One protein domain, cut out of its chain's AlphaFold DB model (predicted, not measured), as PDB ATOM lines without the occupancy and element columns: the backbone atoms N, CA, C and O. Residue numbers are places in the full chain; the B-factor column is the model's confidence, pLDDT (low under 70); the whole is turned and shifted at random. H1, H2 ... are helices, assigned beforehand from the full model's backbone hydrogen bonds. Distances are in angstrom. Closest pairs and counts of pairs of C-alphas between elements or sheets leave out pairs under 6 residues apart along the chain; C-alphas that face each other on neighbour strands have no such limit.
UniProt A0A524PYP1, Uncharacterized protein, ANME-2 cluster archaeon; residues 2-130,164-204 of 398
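AT A GLANCE: This is residues 2 to 130 and 164 to 204 of the 398 residues of an uncharacterized protein of ANME-2 cluster archaeon (UniProt A0A524PYP1). Three long helices, H2, H3 and H4, make a loose up-and-down bundle; H1 folds back from H2 as a hairpin with residues 2 to 15 sticking out, and H4 runs on past the bundle as a free arm, residues 119 to 130. Four short helices, H5 to H8, cluster beside H2 and H4: H6 packs on H2, H7 and H8 pack on H4, and H5 packs on H8. The printed part has 170 residues with eight named helices, H1 to H8 along the chain, and no named strand; the class is all helix. The whole is loose, with a radius of gyration of the C-alphas of 20.1 A and spans of 74 by 36 by 34 A.

IN THESE COORDINATES: H1, residues 2 to 23, begins with C-alpha 2 at (42.378, 36.418, 19.149) and is 32.0 A long. H2, residues 27 to 54, is 39.9 A long, and H3, residues 62 to 83, is 31.2 A long. H4, residues 89 to 130, is 61.4 A long and ends with C-alpha 130 at (56.054, -6.520, 48.844). After the cut come H5, residues 164 to 168, H6, residues 170 to 177, H7, residues 180 to 186, and H8, residues 196 to 204, ending with C-alpha 204 at (55.501, 14.467, 30.504).

HOW THE PARTS SIT: H2 is the hub, touching H1, H3, H4 and H6. H1 and H2 form a hairpin at a shallow tilt of 24 degrees, touching through residues 20 to 23 of H1 alone; their closest C-alphas, of Ile 23 and Phe 30, are 5.6 A apart. H2 and H3, also a hairpin, only just touch, with 3 pairs of C-alphas within 8 A; the closest are those of Leu 51 and Pro 62, 5.6 A apart. H2 and H4 touch and run the same way at a shallow tilt of 14 degrees, closest at the C-alphas of Phe 43 and Trp 100, 6.4 A. H3 and H4 are close but not clearly touching. H6 touches H2, closest at the C-alphas of Ile 175 and Ser 46, 6.8 A. H7 touches H4 at a shallow tilt of 18 degrees, closest at the C-alphas of Leu 182 and Gln 104, 6.1 A. H8 touches H4, closest at the C-alphas of Val 203 and Tyr 115, 6.1 A. H5 and H8 only just touch, with 3 pairs of C-alphas within 8 A; the closest are those of Ser 164 and Ile 201, 6.0 A apart. H1 and H4 are apart. In H1 to H8 every O i to N i+4 pair is within hydrogen-bond range.

THE WHOLE: The C-alphas farthest apart, of Asn 25 and Thr 130, are 75.3 A apart. Residues 131 to 163 are not printed, and C-alphas 130 and 164 are 33.2 A apart across the cut. Of the links printed whole, no link is long. The mean pLDDT of the printed part is 74.4; 80 residues are under 70, among them residues 2 to 17, 44 to 87 and 189 to 193.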
ATOM      1  N   LYS A   2      41.232  36.560  20.086       39.69
ATOM      2  CA  LYS A   2      42.378  36.418  19.149       39.69
ATOM      3  C   LYS A   2      42.723  37.694  18.350       39.69
ATOM      4  O   LYS A   2      43.879  38.094  18.310       39.69
ATOM      5  N   TYR A   3      41.719  38.367  17.779       48.34
ATOM      6  CA  TYR A   3      41.908  39.587  16.971       48.34
ATOM      7  C   TYR A   3      42.436  40.784  17.771       48.34
ATOM      8  O   TYR A   3      43.284  41.533  17.296       48.34
ATOM      9  N   THR A   4      41.965  40.942  19.007       51.97
ATOM     10  CA  THR A   4      42.393  42.022  19.899       51.97
ATOM     11  C   THR A   4      43.857  41.847  20.291       51.97
ATOM     12  O   THR A   4      44.625  42.799  20.210       51.97
ATOM     13  N   LEU A   5      44.269  40.619  20.628       45.44
ATOM     14  CA  LEU A   5      45.663  40.312  20.959       45.44
ATOM     15  C   LEU A   5      46.604  40.604  19.777       45.44
ATOM     16  O   LEU A   5      47.668  41.189  19.960       45.44
ATOM     17  N   MET A   6      46.174  40.257  18.560       44.91
ATOM     18  CA  MET A   6      46.938  40.487  17.331       44.91
ATOM     19  C   MET A   6      47.108  41.983  17.015       44.91
ATOM     20  O   MET A   6      48.186  42.410  16.616       44.91
ATOM     21  N   LEU A   7      46.079  42.801  17.262       62.38
ATOM     22  CA  LEU A   7      46.147  44.262  17.117       62.38
ATOM     23  C   LEU A   7      47.098  44.915  18.131       62.38
ATOM     24  O   LEU A   7      47.869  45.802  17.761       62.38
ATOM     25  N   TYR A   8      47.083  44.472  19.392       58.06
ATOM     26  CA  TYR A   8      48.026  44.964  20.404       58.06
ATOM     27  C   TYR A   8      49.467  44.564  20.087       58.06
ATOM     28  O   TYR A   8      50.371  45.382  20.246       58.06
ATOM     29  N   PHE A   9      49.673  43.343  19.590       53.22
ATOM     30  CA  PHE A   9      50.989  42.882  19.168       53.22
ATOM     31  C   PHE A   9      51.514  43.686  17.970       53.22
ATOM     32  O   PHE A   9      52.628  44.197  18.027       53.22
ATOM     33  N   ASN A  10      50.698  43.909  16.937       56.09
ATOM     34  CA  ASN A  10      51.105  44.709  15.776       56.09
ATOM     35  C   ASN A  10      51.460  46.150  16.162       56.09
ATOM     36  O   ASN A  10      52.493  46.661  15.739       56.09
ATOM     37  N   LYS A  11      50.670  46.779  17.036       64.38
ATOM     38  CA  LYS A  11      50.954  48.135  17.523       64.38
ATOM     39  C   LYS A  11      52.223  48.203  18.383       64.38
ATOM     40  O   LYS A  11      52.942  49.198  18.356       64.38
ATOM     41  N   PHE A  12      52.516  47.147  19.140       63.38
ATOM     42  CA  PHE A  12      53.773  47.013  19.874       63.38
ATOM     43  C   PHE A  12      54.974  46.914  18.921       63.38
ATOM     44  O   PHE A  12      55.952  47.636  19.108       63.38
ATOM     45  N   ILE A  13      54.870  46.108  17.857       60.03
ATOM     46  CA  ILE A  13      55.902  46.003  16.817       60.03
ATOM     47  C   ILE A  13      56.103  47.343  16.093       60.03
ATOM     48  O   ILE A  13      57.240  47.773  15.919       60.03
ATOM     49  N   GLU A  14      55.029  48.045  15.724       68.56
ATOM     50  CA  GLU A  14      55.111  49.368  15.085       68.56
ATOM     51  C   GLU A  14      55.832  50.397  15.966       68.56
ATOM     52  O   GLU A  14      56.687  51.137  15.474       68.56
ATOM     53  N   ASN A  15      55.550  50.408  17.273       68.06
ATOM     54  CA  ASN A  15      56.229  51.290  18.224       68.06
ATOM     55  C   ASN A  15      57.722  50.957  18.355       68.06
ATOM     56  O   ASN A  15      58.546  51.871  18.353       68.06
ATOM     57  N   ILE A  16      58.083  49.670  18.391       60.88
ATOM     58  CA  ILE A  16      59.489  49.239  18.394       60.88
ATOM     59  C   ILE A  16      60.197  49.707  17.117       60.88
ATOM     60  O   ILE A  16      61.293  50.261  17.179       60.88
ATOM     61  N   VAL A  17      59.572  49.537  15.948       68.38
ATOM     62  CA  VAL A  17      60.154  49.960  14.662       68.38
ATOM     63  C   VAL A  17      60.344  51.478  14.604       68.38
ATOM     64  O   VAL A  17      61.349  51.952  14.065       68.38
ATOM     65  N   ALA A  18      59.406  52.252  15.153       71.00
ATOM     66  CA  ALA A  18      59.513  53.706  15.228       71.00
ATOM     67  C   ALA A  18      60.672  54.156  16.137       71.00
ATOM     68  O   ALA A  18      61.461  55.009  15.724       71.00
ATOM     69  N   GLU A  19      60.838  53.544  17.315       64.75
ATOM     70  CA  GLU A  19      61.971  53.824  18.210       64.75
ATOM     71  C   GLU A  19      63.316  53.430  17.578       64.75
ATOM     72  O   GLU A  19      64.259  54.221  17.602       64.75
ATOM     73  N   ILE A  20      63.403  52.274  16.905       57.50
ATOM     74  CA  ILE A  20      64.622  51.842  16.193       57.50
ATOM     75  C   ILE A  20      65.025  52.851  15.109       57.50
ATOM     76  O   ILE A  20      66.210  53.154  14.944       57.50
ATOM     77  N   LYS A  21      64.055  53.416  14.374       67.31
ATOM     78  CA  LYS A  21      64.331  54.461  13.373       67.31
ATOM     79  C   LYS A  21      64.882  55.741  14.006       67.31
ATOM     80  O   LYS A  21      65.697  56.407  13.372       67.31
ATOM     81  N   GLN A  22      64.467  56.071  15.227       65.12
ATOM     82  CA  GLN A  22      64.917  57.262  15.951       65.12
ATOM     83  C   GLN A  22      66.333  57.097  16.533       65.12
ATOM     84  O   GLN A  22      67.111  58.048  16.547       65.12
ATOM     85  N   ILE A  23      66.692  55.873  16.929       57.84
ATOM     86  CA  ILE A  23      68.009  55.488  17.469       57.84
ATOM     87  C   ILE A  23      69.130  55.537  16.406       57.84
ATOM     88  O   ILE A  23      70.310  55.633  16.734       57.84
ATOM     89  N   LYS A  24      68.785  55.554  15.112       55.59
ATOM     90  CA  LYS A  24      69.731  55.490  13.979       55.59
ATOM     91  C   LYS A  24      70.792  56.612  13.938       55.59
ATOM     92  O   LYS A  24      71.769  56.481  13.208       55.59
ATOM     93  N   ASN A  25      70.623  57.687  14.710       72.94
ATOM     94  CA  ASN A  25      71.528  58.840  14.720       72.94
ATOM     95  C   ASN A  25      72.667  58.758  15.760       72.94
ATOM     96  O   ASN A  25      73.538  59.623  15.744       72.94
ATOM     97  N   ASP A  26      72.701  57.736  16.626       76.50
ATOM     98  CA  ASP A  26      73.821  57.483  17.545       76.50
ATOM     99  C   ASP A  26      74.241  55.992  17.507       76.50
ATOM    100  O   ASP A  26      73.488  55.110  17.924       76.50
ATOM    101  N   PRO A  27      75.460  55.671  17.028       74.69
ATOM    102  CA  PRO A  27      75.932  54.292  16.898       74.69
ATOM    103  C   PRO A  27      75.915  53.499  18.212       74.69
ATOM    104  O   PRO A  27      75.720  52.284  18.188       74.69
ATOM    105  N   ARG A  28      76.119  54.156  19.364       71.94
ATOM    106  CA  ARG A  28      76.168  53.469  20.666       71.94
ATOM    107  C   ARG A  28      74.786  53.022  21.119       71.94
ATOM    108  O   ARG A  28      74.634  51.871  21.532       71.94
ATOM    109  N   SER A  29      73.786  53.894  21.010       67.44
ATOM    110  CA  SER A  29      72.395  53.534  21.302       67.44
ATOM    111  C   SER A  29      71.853  52.506  20.309       67.44
ATOM    112  O   SER A  29      71.115  51.611  20.719       67.44
ATOM    113  N   PHE A  30      72.290  52.530  19.044       69.25
ATOM    114  CA  PHE A  30      71.943  51.493  18.068       69.25
ATOM    115  C   PHE A  30      72.483  50.107  18.450       69.25
ATOM    116  O   PHE A  30      71.728  49.134  18.457       69.25
ATOM    117  N   ILE A  31      73.762  50.014  18.833       70.56
ATOM    118  CA  ILE A  31      74.370  48.755  19.297       70.56
ATOM    119  C   ILE A  31      73.684  48.255  20.580       70.56
ATOM    120  O   ILE A  31      73.363  47.070  20.677       70.56
ATOM    121  N   CYS A  32      73.406  49.142  21.542       67.50
ATOM    122  CA  CYS A  32      72.700  48.771  22.775       67.50
ATOM    123  C   CYS A  32      71.266  48.297  22.499       67.50
ATOM    124  O   CYS A  32      70.827  47.311  23.087       67.50
ATOM    125  N   GLY A  33      70.555  48.946  21.572       65.19
ATOM    126  CA  GLY A  33      69.214  48.548  21.148       65.19
ATOM    127  C   GLY A  33      69.189  47.173  20.478       65.19
ATOM    128  O   GLY A  33      68.349  46.343  20.822       65.19
ATOM    129  N   LEU A  34      70.143  46.891  19.583       69.62
ATOM    130  CA  LEU A  34      70.307  45.566  18.970       69.62
ATOM    131  C   LEU A  34      70.598  44.483  20.012       69.62
ATOM    132  O   LEU A  34      69.993  43.413  19.972       69.62
ATOM    133  N   PHE A  35      71.491  44.765  20.962       70.75
ATOM    134  CA  PHE A  35      71.815  43.835  22.041       70.75
ATOM    135  C   PHE A  35      70.606  43.564  22.947       70.75
ATOM    136  O   PHE A  35      70.323  42.414  23.280       70.75
ATOM    137  N   LEU A  36      69.843  44.602  23.299       68.50
ATOM    138  CA  LEU A  36      68.626  44.460  24.094       68.50
ATOM    139  C   LEU A  36      67.548  43.663  23.346       68.50
ATOM    140  O   LEU A  36      66.911  42.796  23.939       68.50
ATOM    141  N   TYR A  37      67.369  43.915  22.048       68.38
ATOM    142  CA  TYR A  37      66.456  43.146  21.202       68.38
ATOM    143  C   TYR A  37      66.867  41.673  21.121       68.38
ATOM    144  O   TYR A  37      66.019  40.786  21.217       68.38
ATOM    145  N   PHE A  38      68.166  41.400  20.989       71.88
ATOM    146  CA  PHE A  38      68.705  40.046  20.998       71.88
ATOM    147  C   PHE A  38      68.436  39.336  22.333       71.88
ATOM    148  O   PHE A  38      67.887  38.235  22.336       71.88
ATOM    149  N   LEU A  39      68.713  39.992  23.465       70.19
ATOM    150  CA  LEU A  39      68.397  39.464  24.797       70.19
ATOM    151  C   LEU A  39      66.898  39.218  24.986       70.19
ATOM    152  O   LEU A  39      66.507  38.189  25.532       70.19
ATOM    153  N   LEU A  40      66.049  40.134  24.517       69.31
ATOM    154  CA  LEU A  40      64.600  39.971  24.581       69.31
ATOM    155  C   LEU A  40      64.133  38.802  23.709       69.31
ATOM    156  O   LEU A  40      63.259  38.048  24.119       69.31
ATOM    157  N   SER A  41      64.734  38.616  22.534       68.44
ATOM    158  CA  SER A  41      64.430  37.495  21.641       68.44
ATOM    159  C   SER A  41      64.820  36.158  22.273       68.44
ATOM    160  O   SER A  41      64.031  35.217  22.235       68.44
ATOM    161  N   ILE A  42      65.985  36.092  22.929       72.44
ATOM    162  CA  ILE A  42      66.401  34.935  23.736       72.44
ATOM    163  C   ILE A  42      65.411  34.693  24.872       72.44
ATOM    164  O   ILE A  42      64.965  33.564  25.063       72.44
ATOM    165  N   PHE A  43      65.042  35.736  25.615       73.50
ATOM    166  CA  PHE A  43      64.106  35.629  26.729       73.50
ATOM    167  C   PHE A  43      62.748  35.099  26.267       73.50
ATOM    168  O   PHE A  43      62.225  34.154  26.849       73.50
ATOM    169  N   VAL A  44      62.198  35.656  25.187       69.69
ATOM    170  CA  VAL A  44      60.928  35.215  24.600       69.69
ATOM    171  C   VAL A  44      61.039  33.777  24.094       69.69
ATOM    172  O   VAL A  44      60.175  32.968  24.414       69.69
ATOM    173  N   GLY A  45      62.107  33.422  23.374       68.69
ATOM    174  CA  GLY A  45      62.353  32.045  22.928       68.69
ATOM    175  C   GLY A  45      62.459  31.055  24.093       68.69
ATOM    176  O   GLY A  45      61.902  29.962  24.037       68.69
ATOM    177  N   SER A  46      63.081  31.476  25.192       68.75
ATOM    178  CA  SER A  46      63.154  30.703  26.435       68.75
ATOM    179  C   SER A  46      61.769  30.548  27.058       68.75
ATOM    180  O   SER A  46      61.370  29.436  27.380       68.75
ATOM    181  N   MET A  47      60.978  31.624  27.140       68.31
ATOM    182  CA  MET A  47      59.583  31.545  27.585       68.31
ATOM    183  C   MET A  47      58.753  30.610  26.700       68.31
ATOM    184  O   MET A  47      57.882  29.931  27.222       68.31
ATOM    185  N   PHE A  48      59.031  30.510  25.397       67.69
ATOM    186  CA  PHE A  48      58.377  29.538  24.518       67.69
ATOM    187  C   PHE A  48      58.718  28.086  24.864       67.69
ATOM    188  O   PHE A  48      57.808  27.261  24.894       67.69
ATOM    189  N   ILE A  49      59.980  27.767  25.183       65.94
ATOM    190  CA  ILE A  49      60.334  26.434  25.704       65.94
ATOM    191  C   ILE A  49      59.564  26.153  26.986       65.94
ATOM    192  O   ILE A  49      59.030  25.066  27.167       65.94
ATOM    193  N   LEU A  50      59.477  27.140  27.867       65.50
ATOM    194  CA  LEU A  50      58.844  26.970  29.165       65.50
ATOM    195  C   LEU A  50      57.333  26.825  29.036       65.50
ATOM    196  O   LEU A  50      56.766  25.949  29.663       65.50
ATOM    197  N   LEU A  51      56.690  27.600  28.162       64.50
ATOM    198  CA  LEU A  51      55.299  27.400  27.753       64.50
ATOM    199  C   LEU A  51      55.061  25.981  27.239       64.50
ATOM    200  O   LEU A  51      53.987  25.431  27.446       64.50
ATOM    201  N   PHE A  52      56.045  25.409  26.554       65.25
ATOM    202  CA  PHE A  52      55.938  24.106  25.931       65.25
ATOM    203  C   PHE A  52      56.141  22.963  26.933       65.25
ATOM    204  O   PHE A  52      55.287  22.083  27.016       65.25
ATOM    205  N   VAL A  53      57.172  23.043  27.778       64.25
ATOM    206  CA  VAL A  53      57.372  22.150  28.934       64.25
ATOM    207  C   VAL A  53      56.167  22.221  29.874       64.25
ATOM    208  O   VAL A  53      55.706  21.201  30.369       64.25
ATOM    209  N   ASN A  54      55.615  23.418  30.070       61.00
ATOM    210  CA  ASN A  54      54.526  23.681  31.003       61.00
ATOM    211  C   ASN A  54      53.127  23.466  30.394       61.00
ATOM    212  O   ASN A  54      52.158  23.367  31.132       61.00
ATOM    213  N   SER A  55      52.983  23.348  29.064       57.91
ATOM    214  CA  SER A  55      51.696  22.983  28.431       57.91
ATOM    215  C   SER A  55      51.220  21.568  28.778       57.91
ATOM    216  O   SER A  55      50.084  21.218  28.472       57.91
ATOM    217  N   LEU A  56      52.081  20.796  29.439       53.97
ATOM    218  CA  LEU A  56      51.805  19.475  29.994       53.97
ATOM    219  C   LEU A  56      51.281  19.542  31.434       53.97
ATOM    220  O   LEU A  56      50.603  18.623  31.874       53.97
ATOM    221  N   TYR A  57      51.512  20.647  32.148       54.12
ATOM    222  CA  TYR A  57      51.067  20.820  33.526       54.12
ATOM    223  C   TYR A  57      49.790  21.661  33.557       54.12
ATOM    224  O   TYR A  57      49.787  22.870  33.322       54.12
ATOM    225  N   THR A  58      48.675  21.026  33.905       53.44
ATOM    226  CA  THR A  58      47.397  21.707  34.169       53.44
ATOM    227  C   THR A  58      47.464  22.638  35.389       53.44
ATOM    228  O   THR A  58      46.657  23.563  35.499       53.44
ATOM    229  N   LEU A  59      48.435  22.435  36.288       46.03
ATOM    230  CA  LEU A  59      48.489  23.061  37.612       46.03
ATOM    231  C   LEU A  59      49.079  24.477  37.645       46.03
ATOM    232  O   LEU A  59      48.553  25.329  38.362       46.03
ATOM    233  N   ILE A  60      50.117  24.785  36.860       53.66
ATOM    234  CA  ILE A  60      50.673  26.146  36.807       53.66
ATOM    235  C   ILE A  60      50.481  26.680  35.407       53.66
ATOM    236  O   ILE A  60      51.354  26.591  34.551       53.66
ATOM    237  N   ASN A  61      49.302  27.255  35.194       55.94
ATOM    238  CA  ASN A  61      48.914  27.827  33.925       55.94
ATOM    239  C   ASN A  61      50.068  28.712  33.388       55.94
ATOM    240  O   ASN A  61      50.436  29.677  34.060       55.94
ATOM    241  N   PRO A  62      50.659  28.425  32.214       56.50
ATOM    242  CA  PRO A  62      51.746  29.218  31.638       56.50
ATOM    243  C   PRO A  62      51.444  30.723  31.570       56.50
ATOM    244  O   PRO A  62      52.338  31.575  31.595       56.50
ATOM    245  N   PHE A  63      50.155  31.058  31.536       57.62
ATOM    246  CA  PHE A  63      49.666  32.415  31.640       57.62
ATOM    247  C   PHE A  63      50.038  33.080  32.968       57.62
ATOM    248  O   PHE A  63      50.303  34.267  32.947       57.62
ATOM    249  N   VAL A  64      50.133  32.371  34.094       62.16
ATOM    250  CA  VAL A  64      50.580  32.920  35.387       62.16
ATOM    251  C   VAL A  64      52.028  33.391  35.307       62.16
ATOM    252  O   VAL A  64      52.318  34.490  35.764       62.16
ATOM    253  N   PHE A  65      52.923  32.643  34.659       63.38
ATOM    254  CA  PHE A  65      54.319  33.062  34.470       63.38
ATOM    255  C   PHE A  65      54.456  34.261  33.532       63.38
ATOM    256  O   PHE A  65      55.223  35.187  33.809       63.38
ATOM    257  N   ILE A  66      53.685  34.273  32.442       65.12
ATOM    258  CA  ILE A  66      53.634  35.411  31.517       65.12
ATOM    259  C   ILE A  66      53.038  36.628  32.218       65.12
ATOM    260  O   ILE A  66      53.620  37.703  32.158       65.12
ATOM    261  N   ILE A  67      51.910  36.467  32.910       65.75
ATOM    262  CA  ILE A  67      51.239  37.521  33.671       65.75
ATOM    263  C   ILE A  67      52.179  38.042  34.751       65.75
ATOM    264  O   ILE A  67      52.316  39.249  34.870       65.75
ATOM    265  N   PHE A  68      52.883  37.180  35.483       67.75
ATOM    266  CA  PHE A  68      53.831  37.598  36.511       67.75
ATOM    267  C   PHE A  68      55.001  38.376  35.905       67.75
ATOM    268  O   PHE A  68      55.324  39.461  36.375       67.75
ATOM    269  N   SER A  69      55.575  37.892  34.802       66.19
ATOM    270  CA  SER A  69      56.665  38.573  34.092       66.19
ATOM    271  C   SER A  69      56.217  39.924  33.518       66.19
ATOM    272  O   SER A  69      56.911  40.929  33.659       66.19
ATOM    273  N   VAL A  70      55.014  39.985  32.940       69.56
ATOM    274  CA  VAL A  70      54.380  41.212  32.436       69.56
ATOM    275  C   VAL A  70      54.053  42.170  33.580       69.56
ATOM    276  O   VAL A  70      54.313  43.361  33.446       69.56
ATOM    277  N   ILE A  71      53.551  41.680  34.716       69.88
ATOM    278  CA  ILE A  71      53.287  42.476  35.921       69.88
ATOM    279  C   ILE A  71      54.592  43.035  36.472       69.88
ATOM    280  O   ILE A  71      54.631  44.223  36.775       69.88
ATOM    281  N   VAL A  72      55.662  42.246  36.575       68.31
ATOM    282  CA  VAL A  72      56.973  42.720  37.038       68.31
ATOM    283  C   VAL A  72      57.473  43.832  36.115       68.31
ATOM    284  O   VAL A  72      57.761  44.934  36.585       68.31
ATOM    285  N   LEU A  73      57.467  43.610  34.797       68.94
ATOM    286  CA  LEU A  73      57.889  44.608  33.809       68.94
ATOM    287  C   LEU A  73      57.024  45.882  33.844       68.94
ATOM    288  O   LEU A  73      57.565  46.990  33.854       68.94
ATOM    289  N   LEU A  74      55.696  45.749  33.921       67.38
ATOM    290  CA  LEU A  74      54.760  46.874  34.042       67.38
ATOM    291  C   LEU A  74      54.957  47.638  35.348       67.38
ATOM    292  O   LEU A  74      55.014  48.865  35.334       67.38
ATOM    293  N   SER A  75      55.093  46.936  36.471       64.88
ATOM    294  CA  SER A  75      55.296  47.539  37.792       64.88
ATOM    295  C   SER A  75      56.558  48.388  37.802       64.88
ATOM    296  O   SER A  75      56.559  49.505  38.308       64.88
ATOM    297  N   LEU A  76      57.620  47.906  37.164       61.00
ATOM    298  CA  LEU A  76      58.888  48.616  37.074       61.00
ATOM    299  C   LEU A  76      58.852  49.789  36.101       61.00
ATOM    300  O   LEU A  76      59.400  50.850  36.401       61.00
ATOM    301  N   PHE A  77      58.158  49.642  34.972       68.75
ATOM    302  CA  PHE A  77      57.892  50.754  34.065       68.75
ATOM    303  C   PHE A  77      57.108  51.873  34.771       68.75
ATOM    304  O   PHE A  77      57.459  53.053  34.679       68.75
ATOM    305  N   LEU A  78      56.080  51.505  35.539       66.50
ATOM    306  CA  LEU A  78      55.271  52.440  36.319       66.50
ATOM    307  C   LEU A  78      56.073  53.082  37.460       66.50
ATOM    308  O   LEU A  78      55.968  54.294  37.661       66.50
ATOM    309  N   LEU A  79      56.919  52.320  38.164       62.81
ATOM    310  CA  LEU A  79      57.821  52.841  39.198       62.81
ATOM    311  C   LEU A  79      58.841  53.827  38.619       62.81
ATOM    312  O   LEU A  79      59.039  54.894  39.197       62.81
ATOM    313  N   ARG A  80      59.416  53.543  37.443       65.44
ATOM    314  CA  ARG A  80      60.306  54.473  36.726       65.44
ATOM    315  C   ARG A  80      59.603  55.798  36.436       65.44
ATOM    316  O   ARG A  80      60.148  56.861  36.732       65.44
ATOM    317  N   LYS A  81      58.379  55.737  35.898       68.56
ATOM    318  CA  LYS A  81      57.591  56.928  35.551       68.56
ATOM    319  C   LYS A  81      57.186  57.736  36.787       68.56
ATOM    320  O   LYS A  81      57.245  58.961  36.754       68.56
ATOM    321  N   LYS A  82      56.786  57.065  37.874       66.25
ATOM    322  CA  LYS A  82      56.272  57.715  39.090       66.25
ATOM    323  C   LYS A  82      57.377  58.290  39.976       66.25
ATOM    324  O   LYS A  82      57.205  59.373  40.521       66.25
ATOM    325  N   ALA A  83      58.502  57.593  40.118       57.94
ATOM    326  CA  ALA A  83      59.545  57.966  41.071       57.94
ATOM    327  C   ALA A  83      60.675  58.821  40.466       57.94
ATOM    328  O   ALA A  83      61.633  59.128  41.169       57.94
ATOM    329  N   LYS A  84      60.594  59.194  39.172       65.75
ATOM    330  CA  LYS A  84      61.697  59.835  38.420       65.75
ATOM    331  C   LYS A  84      63.038  59.113  38.636       65.75
ATOM    332  O   LYS A  84      64.097  59.734  38.660       65.75
ATOM    333  N   LEU A  85      62.989  57.795  38.838       56.91
ATOM    334  CA  LEU A  85      64.186  57.007  39.084       56.91
ATOM    335  C   LEU A  85      64.993  56.968  37.791       56.91
ATOM    336  O   LEU A  85      64.510  56.485  36.762       56.91
ATOM    337  N   ASN A  86      66.237  57.437  37.861       62.22
ATOM    338  CA  ASN A  86      67.231  57.257  36.810       62.22
ATOM    339  C   ASN A  86      67.687  55.793  36.800       62.22
ATOM    340  O   ASN A  86      68.813  55.467  37.171       62.22
ATOM    341  N   PHE A  87      66.791  54.884  36.410       64.62
ATOM    342  CA  PHE A  87      67.181  53.520  36.088       64.62
ATOM    343  C   PHE A  87      68.091  53.582  34.868       64.62
ATOM    344  O   PHE A  87      67.648  53.897  33.764       64.62
ATOM    345  N   SER A  88      69.374  53.302  35.088       75.38
ATOM    346  CA  SER A  88      70.289  53.055  33.985       75.38
ATOM    347  C   SER A  88      69.817  51.821  33.210       75.38
ATOM    348  O   SER A  88      69.261  50.887  33.794       75.38
ATOM    349  N   GLU A  89      70.057  51.791  31.903       70.06
ATOM    350  CA  GLU A  89      69.759  50.638  31.041       70.06
ATOM    351  C   GLU A  89      70.362  49.337  31.600       70.06
ATOM    352  O   GLU A  89      69.735  48.280  31.541       70.06
ATOM    353  N   LYS A  90      71.521  49.441  32.268       74.62
ATOM    354  CA  LYS A  90      72.189  48.332  32.964       74.62
ATOM    355  C   LYS A  90      71.293  47.654  34.001       74.62
ATOM    356  O   LYS A  90      71.296  46.433  34.090       74.62
ATOM    357  N   ASN A  91      70.510  48.419  34.758       76.12
ATOM    358  CA  ASN A  91      69.642  47.866  35.797       76.12
ATOM    359  C   ASN A  91      68.439  47.114  35.201       76.12
ATOM    360  O   ASN A  91      67.993  46.125  35.774       76.12
ATOM    361  N   ILE A  92      67.926  47.566  34.051       73.06
ATOM    362  CA  ILE A  92      66.846  46.872  33.331       73.06
ATOM    363  C   ILE A  92      67.374  45.557  32.752       73.06
ATOM    364  O   ILE A  92      66.739  44.521  32.921       73.06
ATOM    365  N   ILE A  93      68.555  45.585  32.127       76.31
ATOM    366  CA  ILE A  93      69.218  44.381  31.606       76.31
ATOM    367  C   ILE A  93      69.475  43.382  32.736       76.31
ATOM    368  O   ILE A  93      69.102  42.219  32.611       76.31
ATOM    369  N   LEU A  94      70.056  43.834  33.854       81.06
ATOM    370  CA  LEU A  94      70.329  42.986  35.016       81.06
ATOM    371  C   LEU A  94      69.060  42.298  35.516       81.06
ATOM    372  O   LEU A  94      69.064  41.099  35.775       81.06
ATOM    373  N   LEU A  95      67.962  43.038  35.618       77.06
ATOM    374  CA  LEU A  95      66.692  42.463  36.022       77.06
ATOM    375  C   LEU A  95      66.174  41.424  35.020       77.06
ATOM    376  O   LEU A  95      65.733  40.363  35.450       77.06
ATOM    377  N   ILE A  96      66.196  41.714  33.713       76.31
ATOM    378  CA  ILE A  96      65.763  40.750  32.686       76.31
ATOM    379  C   ILE A  96      66.563  39.455  32.831       76.31
ATOM    380  O   ILE A  96      65.982  38.375  32.809       76.31
ATOM    381  N   VAL A  97      67.876  39.564  33.055       81.31
ATOM    382  CA  VAL A  97      68.754  38.417  33.307       81.31
ATOM    383  C   VAL A  97      68.360  37.672  34.587       81.31
ATOM    384  O   VAL A  97      68.269  36.450  34.562       81.31
ATOM    385  N   ILE A  98      68.072  38.377  35.688       82.44
ATOM    386  CA  ILE A  98      67.620  37.757  36.947       82.44
ATOM    387  C   ILE A  98      66.307  36.999  36.747       82.44
ATOM    388  O   ILE A  98      66.200  35.852  37.169       82.44
ATOM    389  N   VAL A  99      65.316  37.610  36.091       78.25
ATOM    390  CA  VAL A  99      64.026  36.963  35.810       78.25
ATOM    391  C   VAL A  99      64.238  35.747  34.912       78.25
ATOM    392  O   VAL A  99      63.728  34.674  35.206       78.25
ATOM    393  N   TRP A 100      65.034  35.879  33.853       80.94
ATOM    394  CA  TRP A 100      65.369  34.780  32.948       80.94
ATOM    395  C   TRP A 100      66.014  33.586  33.670       80.94
ATOM    396  O   TRP A 100      65.610  32.446  33.444       80.94
ATOM    397  N   ILE A 101      66.969  33.838  34.568       85.31
ATOM    398  CA  ILE A 101      67.604  32.812  35.407       85.31
ATOM    399  C   ILE A 101      66.594  32.190  36.378       85.31
ATOM    400  O   ILE A 101      66.524  30.968  36.498       85.31
ATOM    401  N   LEU A 102      65.787  33.018  37.049       82.44
ATOM    402  CA  LEU A 102      64.796  32.557  38.019       82.44
ATOM    403  C   LEU A 102      63.779  31.616  37.375       82.44
ATOM    404  O   LEU A 102      63.450  30.587  37.957       82.44
ATOM    405  N   VAL A 103      63.297  31.930  36.170       79.38
ATOM    406  CA  VAL A 103      62.323  31.059  35.507       79.38
ATOM    407  C   VAL A 103      62.946  29.712  35.120       79.38
ATOM    408  O   VAL A 103      62.287  28.687  35.270       79.38
ATOM    409  N   GLN A 104      64.217  29.673  34.704       86.00
ATOM    410  CA  GLN A 104      64.908  28.396  34.472       86.00
ATOM    411  C   GLN A 104      64.978  27.548  35.749       86.00
ATOM    412  O   GLN A 104      64.651  26.364  35.708       86.00
ATOM    413  N   PHE A 105      65.340  28.151  36.887       87.06
ATOM    414  CA  PHE A 105      65.341  27.461  38.183       87.06
ATOM    415  C   PHE A 105      63.963  26.923  38.564       87.06
ATOM    416  O   PHE A 105      63.856  25.783  39.004       87.06
ATOM    417  N   LEU A 106      62.907  27.719  38.384       82.38
ATOM    418  CA  LEU A 106      61.546  27.305  38.733       82.38
ATOM    419  C   LEU A 106      61.081  26.096  37.922       82.38
ATOM    420  O   LEU A 106      60.347  25.265  38.443       82.38
ATOM    421  N   VAL A 107      61.534  25.965  36.677       83.50
ATOM    422  CA  VAL A 107      61.198  24.812  35.835       83.50
ATOM    423  C   VAL A 107      61.943  23.560  36.262       83.50
ATOM    424  O   VAL A 107      61.321  22.508  36.348       83.50
ATOM    425  N   VAL A 108      63.225  23.675  36.621       89.56
ATOM    426  CA  VAL A 108      63.960  22.562  37.243       89.56
ATOM    427  C   VAL A 108      63.264  22.117  38.529       89.56
ATOM    428  O   VAL A 108      62.972  20.938  38.683       89.56
ATOM    429  N   ILE A 109      62.930  23.059  39.417       87.56
ATOM    430  CA  ILE A 109      62.220  22.763  40.670       87.56
ATOM    431  C   ILE A 109      60.874  22.090  40.388       87.56
ATOM    432  O   ILE A 109      60.533  21.130  41.066       87.56
ATOM    433  N   SER A 110      60.119  22.556  39.390       84.81
ATOM    434  CA  SER A 110      58.829  21.959  39.035       84.81
ATOM    435  C   SER A 110      58.967  20.506  38.580       84.81
ATOM    436  O   SER A 110      58.184  19.673  39.020       84.81
ATOM    437  N   ILE A 111      59.954  20.204  37.729       89.25
ATOM    438  CA  ILE A 111      60.209  18.834  37.254       89.25
ATOM    439  C   ILE A 111      60.641  17.945  38.422       89.25
ATOM    440  O   ILE A 111      60.129  16.844  38.570       89.25
ATOM    441  N   GLU A 112      61.551  18.426  39.273       93.12
ATOM    442  CA  GLU A 112      62.041  17.672  40.432       93.12
ATOM    443  C   GLU A 112      60.949  17.409  41.474       93.12
ATOM    444  O   GLU A 112      60.880  16.309  42.013       93.12
ATOM    445  N   LEU A 113      60.087  18.392  41.754       89.81
ATOM    446  CA  LEU A 113      58.971  18.219  42.687       89.81
ATOM    447  C   LEU A 113      57.954  17.212  42.158       89.81
ATOM    448  O   LEU A 113      57.538  16.331  42.904       89.81
ATOM    449  N   GLU A 114      57.569  17.322  40.886       89.50
ATOM    450  CA  GLU A 114      56.593  16.402  40.303       89.50
ATOM    451  C   GLU A 114      57.154  14.983  40.208       89.50
ATOM    452  O   GLU A 114      56.511  14.032  40.644       89.50
ATOM    453  N   TYR A 115      58.392  14.846  39.731       94.31
ATOM    454  CA  TYR A 115      59.082  13.563  39.716       94.31
ATOM    455  C   TYR A 115      59.185  12.962  41.123       94.31
ATOM    456  O   TYR A 115      58.890  11.785  41.307       94.31
ATOM    457  N   GLY A 116      59.553  13.769  42.125       95.94
ATOM    458  CA  GLY A 116      59.618  13.344  43.523       95.94
ATOM    459  C   GLY A 116      58.278  12.825  44.045       95.94
ATOM    460  O   GLY A 116      58.239  11.745  44.624       95.94
ATOM    461  N   ASN A 117      57.179  13.534  43.771       95.12
ATOM    462  CA  ASN A 117      55.837  13.109  44.175       95.12
ATOM    463  C   ASN A 117      55.442  11.765  43.546       95.12
ATOM    464  O   ASN A 117      54.937  10.886  44.245       95.12
ATOM    465  N   ILE A 118      55.677  11.597  42.240       94.06
ATOM    466  CA  ILE A 118      55.322  10.364  41.527       94.06
ATOM    467  C   ILE A 118      56.200   9.196  41.995       94.06
ATOM    468  O   ILE A 118      55.702   8.105  42.270       94.06
ATOM    469  N   LYS A 119      57.507   9.429  42.152       96.75
ATOM    470  CA  LYS A 119      58.434   8.450  42.724       96.75
ATOM    471  C   LYS A 119      57.984   8.013  44.117       96.75
ATOM    472  O   LYS A 119      57.980   6.816  44.395       96.75
ATOM    473  N   ASP A 120      57.631   8.952  44.992       98.06
ATOM    474  CA  ASP A 120      57.196   8.645  46.356       98.06
ATOM    475  C   ASP A 120      55.908   7.815  46.350       98.06
ATOM    476  O   ASP A 120      55.815   6.838  47.094       98.06
ATOM    477  N   TYR A 121      54.951   8.152  45.479       97.69
ATOM    478  CA  TYR A 121      53.726   7.375  45.275       97.69
ATOM    479  C   TYR A 121      54.036   5.916  44.905       97.69
ATOM    480  O   TYR A 121      53.681   5.006  45.661       97.69
ATOM    481  N   TYR A 122      54.784   5.691  43.821       98.12
ATOM    482  CA  TYR A 122      55.119   4.340  43.362       98.12
ATOM    483  C   TYR A 122      56.038   3.587  44.338       98.12
ATOM    484  O   TYR A 122      55.932   2.371  44.479       98.12
ATOM    485  N   SER A 123      56.887   4.295  45.090       98.44
ATOM    486  CA  SER A 123      57.687   3.701  46.173       98.44
ATOM    487  C   SER A 123      56.808   3.159  47.298       98.44
ATOM    488  O   SER A 123      57.050   2.059  47.795       98.44
ATOM    489  N   GLN A 124      55.772   3.898  47.711       98.44
ATOM    490  CA  GLN A 124      54.830   3.407  48.722       98.44
ATOM    491  C   GLN A 124      53.999   2.232  48.202       98.44
ATOM    492  O   GLN A 124      53.764   1.284  48.952       98.44
ATOM    493  N   GLU A 125      53.585   2.274  46.937       98.25
ATOM    494  CA  GLU A 125      52.855   1.181  46.295       98.25
ATOM    495  C   GLU A 125      53.700  -0.100  46.239       98.25
ATOM    496  O   GLU A 125      53.275  -1.139  46.753       98.25
ATOM    497  N   TYR A 126      54.940  -0.011  45.752       98.50
ATOM    498  CA  TYR A 126      55.879  -1.133  45.699       98.50
ATOM    499  C   TYR A 126      56.145  -1.736  47.089       98.50
ATOM    500  O   TYR A 126      56.061  -2.952  47.292       98.50
ATOM    501  N   LEU A 127      56.397  -0.888  48.095       98.44
ATOM    502  CA  LEU A 127      56.581  -1.331  49.482       98.44
ATOM    503  C   LEU A 127      55.315  -1.962  50.076       98.44
ATOM    504  O   LEU A 127      55.407  -2.856  50.916       98.44
ATOM    505  N   SER A 128      54.131  -1.496  49.683       98.44
ATOM    506  CA  SER A 128      52.859  -2.077  50.116       98.44
ATOM    507  C   SER A 128      52.672  -3.484  49.547       98.44
ATOM    508  O   SER A 128      52.375  -4.404  50.309       98.44
ATOM    509  N   LEU A 129      52.906  -3.667  48.243       98.44
ATOM    510  CA  LEU A 129      52.786  -4.958  47.556       98.44
ATOM    511  C   LEU A 129      53.759  -5.994  48.130       98.44
ATOM    512  O   LEU A 129      53.353  -7.088  48.523       98.44
ATOM    513  N   THR A 130      55.029  -5.625  48.281       98.06
ATOM    514  CA  THR A 130      56.054  -6.520  48.844       98.06
ATOM    515  C   THR A 130      55.763  -6.903  50.301       98.06
ATOM    516  O   THR A 130      55.914  -8.063  50.681       98.06
ATOM    517  N   SER A 164      59.729  16.414  24.937       87.69
ATOM    518  CA  SER A 164      61.156  16.086  25.077       87.69
ATOM    519  C   SER A 164      61.915  16.116  23.739       87.69
ATOM    520  O   SER A 164      63.013  16.670  23.664       87.69
ATOM    521  N   ARG A 165      61.308  15.643  22.641       88.31
ATOM    522  CA  ARG A 165      61.932  15.651  21.301       88.31
ATOM    523  C   ARG A 165      62.122  17.042  20.713       88.31
ATOM    524  O   ARG A 165      63.020  17.260  19.904       88.31
ATOM    525  N   GLN A 166      61.285  18.009  21.087       84.06
ATOM    526  CA  GLN A 166      61.502  19.379  20.621       84.06
ATOM    527  C   GLN A 166      62.726  19.994  21.279       84.06
ATOM    528  O   GLN A 166      63.438  20.745  20.622       84.06
ATOM    529  N   ILE A 167      62.989  19.639  22.537       83.75
ATOM    530  CA  ILE A 167      64.163  20.085  23.281       83.75
ATOM    531  C   ILE A 167      65.442  19.485  22.683       83.75
ATOM    532  O   ILE A 167      66.422  20.209  22.517       83.75
ATOM    533  N   SER A 168      65.416  18.207  22.292       83.88
ATOM    534  CA  SER A 168      66.556  17.540  21.645       83.88
ATOM    535  C   SER A 168      66.717  17.865  20.153       83.88
ATOM    536  O   SER A 168      67.760  17.571  19.572       83.88
ATOM    537  N   SER A 169      65.731  18.509  19.517       85.56
ATOM    538  CA  SER A 169      65.844  18.958  18.123       85.56
ATOM    539  C   SER A 169      66.948  20.010  17.932       85.56
ATOM    540  O   SER A 169      67.309  20.718  18.868       85.56
ATOM    541  N   ASN A 170      67.428  20.208  16.698       83.75
ATOM    542  CA  ASN A 170      68.439  21.236  16.387       83.75
ATOM    543  C   ASN A 170      68.040  22.638  16.880       83.75
ATOM    544  O   ASN A 170      68.858  23.376  17.427       83.75
ATOM    545  N   ILE A 171      66.764  22.999  16.707       81.88
ATOM    546  CA  ILE A 171      66.225  24.284  17.167       81.88
ATOM    547  C   ILE A 171      66.137  24.302  18.698       81.88
ATOM    548  O   ILE A 171      66.523  25.290  19.317       81.88
ATOM    549  N   GLY A 172      65.681  23.209  19.316       81.69
ATOM    550  CA  GLY A 172      65.623  23.072  20.773       81.69
ATOM    551  C   GLY A 172      66.988  23.200  21.434       81.69
ATOM    552  O   GLY A 172      67.152  24.009  22.342       81.69
ATOM    553  N   SER A 173      67.987  22.488  20.914       83.25
ATOM    554  CA  SER A 173      69.378  22.532  21.370       83.25
ATOM    555  C   SER A 173      69.989  23.932  21.221       83.25
ATOM    556  O   SER A 173      70.651  24.439  22.135       83.25
ATOM    557  N   MET A 174      69.695  24.626  20.114       82.94
ATOM    558  CA  MET A 174      70.100  26.021  19.931       82.94
ATOM    559  C   MET A 174      69.480  26.934  20.996       82.94
ATOM    560  O   MET A 174      70.187  27.744  21.591       82.94
ATOM    561  N   ILE A 175      68.182  26.813  21.275       80.56
ATOM    562  CA  ILE A 175      67.521  27.648  22.288       80.56
ATOM    563  C   ILE A 175      67.996  27.269  23.704       80.56
ATOM    564  O   ILE A 175      68.231  28.158  24.527       80.56
ATOM    565  N   LEU A 176      68.214  25.983  23.998       84.62
ATOM    566  CA  LEU A 176      68.815  25.532  25.257       84.62
ATOM    567  C   LEU A 176      70.232  26.074  25.451       84.62
ATOM    568  O   LEU A 176      70.623  26.367  26.576       84.62
ATOM    569  N   SER A 177      70.993  26.294  24.377       86.25
ATOM    570  CA  SER A 177      72.313  26.933  24.467       86.25
ATOM    571  C   SER A 177      72.252  28.345  25.058       86.25
ATOM    572  O   SER A 177      73.227  28.799  25.655       86.25
ATOM    573  N   PHE A 178      71.090  28.997  24.973       85.75
ATOM    574  CA  PHE A 178      70.778  30.257  25.639       85.75
ATOM    575  C   PHE A 178      69.939  30.073  26.907       85.75
ATOM    576  O   PHE A 178      69.171  30.965  27.241       85.75
ATOM    577  N   ASN A 179      70.029  28.929  27.588       87.19
ATOM    578  CA  ASN A 179      69.393  28.633  28.875       87.19
ATOM    579  C   ASN A 179      70.352  27.773  29.711       87.19
ATOM    580  O   ASN A 179      70.185  26.558  29.772       87.19
ATOM    581  N   PRO A 180      71.396  28.365  30.320       89.69
ATOM    582  CA  PRO A 180      72.514  27.614  30.886       89.69
ATOM    583  C   PRO A 180      72.097  26.638  31.990       89.69
ATOM    584  O   PRO A 180      72.665  25.553  32.065       89.69
ATOM    585  N   ILE A 181      71.094  26.979  32.805       90.81
ATOM    586  CA  ILE A 181      70.621  26.102  33.885       90.81
ATOM    587  C   ILE A 181      69.866  24.912  33.302       90.81
ATOM    588  O   ILE A 181      70.156  23.778  33.657       90.81
ATOM    589  N   LEU A 182      68.942  25.155  32.367       89.19
ATOM    590  CA  LEU A 182      68.200  24.072  31.715       89.19
ATOM    591  C   LEU A 182      69.112  23.202  30.854       89.19
ATOM    592  O   LEU A 182      68.954  21.989  30.827       89.19
ATOM    593  N   ARG A 183      70.096  23.802  30.180       90.12
ATOM    594  CA  ARG A 183      71.114  23.067  29.431       90.12
ATOM    595  C   ARG A 183      71.891  22.134  30.345       90.12
ATOM    596  O   ARG A 183      72.059  20.980  29.990       90.12
ATOM    597  N   PHE A 184      72.345  22.631  31.494       90.75
ATOM    598  CA  PHE A 184      73.048  21.817  32.481       90.75
ATOM    599  C   PHE A 184      72.156  20.716  33.061       90.75
ATOM    600  O   PHE A 184      72.618  19.609  33.292       90.75
ATOM    601  N   TYR A 185      70.877  21.015  33.273       91.06
ATOM    602  CA  TYR A 185      69.918  20.064  33.822       91.06
ATOM    603  C   TYR A 185      69.513  18.958  32.830       91.06
ATOM    604  O   TYR A 185      69.316  17.817  33.229       91.06
ATOM    605  N   PHE A 186      69.370  19.271  31.541       89.25
ATOM    606  CA  PHE A 186      68.930  18.299  30.534       89.25
ATOM    607  C   PHE A 186      70.074  17.577  29.827       89.25
ATOM    608  O   PHE A 186      69.884  16.452  29.376       89.25
ATOM    609  N   PHE A 187      71.246  18.197  29.690       84.19
ATOM    610  CA  PHE A 187      72.372  17.566  29.017       84.19
ATOM    611  C   PHE A 187      73.415  17.111  30.021       84.19
ATOM    612  O   PHE A 187      73.994  17.909  30.758       84.19
ATOM    613  N   ASN A 188      73.689  15.814  29.968       70.44
ATOM    614  CA  ASN A 188      74.817  15.214  30.640       70.44
ATOM    615  C   ASN A 188      76.113  15.788  30.030       70.44
ATOM    616  O   ASN A 188      76.384  15.617  28.840       70.44
ATOM    617  N   PHE A 189      76.880  16.528  30.829       66.12
ATOM    618  CA  PHE A 189      78.270  16.838  30.511       66.12
ATOM    619  C   PHE A 189      79.110  15.672  31.023       66.12
ATOM    620  O   PHE A 189      78.993  15.343  32.204       66.12
ATOM    621  N   GLU A 190      79.914  15.067  30.137       55.94
ATOM    622  CA  GLU A 190      80.732  13.871  30.397       55.94
ATOM    623  C   GLU A 190      81.185  13.771  31.865       55.94
ATOM    624  O   GLU A 190      81.974  14.584  32.349       55.94
ATOM    625  N   GLY A 191      80.648  12.773  32.578       52.94
ATOM    626  CA  GLY A 191      81.004  12.468  33.967       52.94
ATOM    627  C   GLY A 191      80.036  12.961  35.052       52.94
ATOM    628  O   GLY A 191      80.290  12.674  36.221       52.94
ATOM    629  N   MET A 192      78.933  13.648  34.726       50.56
ATOM    630  CA  MET A 192      77.904  14.016  35.715       50.56
ATOM    631  C   MET A 192      76.575  13.291  35.459       50.56
ATOM    632  O   MET A 192      75.947  13.539  34.438       50.56
ATOM    633  N   PRO A 193      76.079  12.437  36.374       55.56
ATOM    634  CA  PRO A 193      74.772  11.808  36.215       55.56
ATOM    635  C   PRO A 193      73.681  12.872  36.369       55.56
ATOM    636  O   PRO A 193      73.271  13.208  37.479       55.56
ATOM    637  N   VAL A 194      73.248  13.460  35.253       70.75
ATOM    638  CA  VAL A 194      72.118  14.384  35.235       70.75
ATOM    639  C   VAL A 194      70.965  13.718  34.495       70.75
ATOM    640  O   VAL A 194      70.872  13.772  33.272       70.75
ATOM    641  N   ASP A 195      70.067  13.099  35.259       88.38
ATOM    642  CA  ASP A 195      68.878  12.409  34.741       88.38
ATOM    643  C   ASP A 195      67.723  13.373  34.419       88.38
ATOM    644  O   ASP A 195      66.591  12.950  34.193       88.38
ATOM    645  N   GLY A 196      67.971  14.689  34.398       91.25
ATOM    646  CA  GLY A 196      66.924  15.705  34.265       91.25
ATOM    647  C   GLY A 196      66.122  15.594  32.968       91.25
ATOM    648  O   GLY A 196      64.923  15.878  32.955       91.25
ATOM    649  N   PHE A 197      66.740  15.127  31.878       90.12
ATOM    650  CA  PHE A 197      66.016  14.842  30.635       90.12
ATOM    651  C   PHE A 197      65.097  13.623  30.757       90.12
ATOM    652  O   PHE A 197      63.971  13.662  30.266       90.12
ATOM    653  N   PHE A 198      65.525  12.574  31.462       91.19
ATOM    654  CA  PHE A 198      64.693  11.399  31.723       91.19
ATOM    655  C   PHE A 198      63.552  11.712  32.689       91.19
ATOM    656  O   PHE A 198      62.417  11.339  32.414       91.19
ATOM    657  N   LYS A 199      63.808  12.494  33.745       94.06
ATOM    658  CA  LYS A 199      62.757  13.022  34.632       94.06
ATOM    659  C   LYS A 199      61.743  13.856  33.864       94.06
ATOM    660  O   LYS A 199      60.549  13.752  34.109       94.06
ATOM    661  N   LEU A 200      62.204  14.662  32.907       91.00
ATOM    662  CA  LEU A 200      61.296  15.386  32.030       91.00
ATOM    663  C   LEU A 200      60.433  14.416  31.216       91.00
ATOM    664  O   LEU A 200      59.221  14.559  31.259       91.00
ATOM    665  N   ILE A 201      61.015  13.450  30.496       91.38
ATOM    666  CA  ILE A 201      60.240  12.455  29.726       91.38
ATOM    667  C   ILE A 201      59.203  11.762  30.620       91.38
ATOM    668  O   ILE A 201      58.044  11.636  30.232       91.38
ATOM    669  N   PHE A 202      59.620  11.387  31.827       92.06
ATOM    670  CA  PHE A 202      58.781  10.743  32.821       92.06
ATOM    671  C   PHE A 202      57.578  11.606  33.199       92.06
ATOM    672  O   PHE A 202      56.437  11.194  33.016       92.06
ATOM    673  N   VAL A 203      57.817  12.843  33.636       91.50
ATOM    674  CA  VAL A 203      56.737  13.732  34.072       91.50
ATOM    675  C   VAL A 203      55.824  14.161  32.914       91.50
ATOM    676  O   VAL A 203      54.646  14.446  33.110       91.50
ATOM    677  N   GLN A 204      56.333  14.201  31.682       89.50
ATOM    678  CA  GLN A 204      55.501  14.467  30.504       89.50
ATOM    679  C   GLN A 204      54.485  13.361  30.232       89.50
ATOM    680  O   GLN A 204      53.490  13.621  29.554       89.50
TER     681      GLN A 204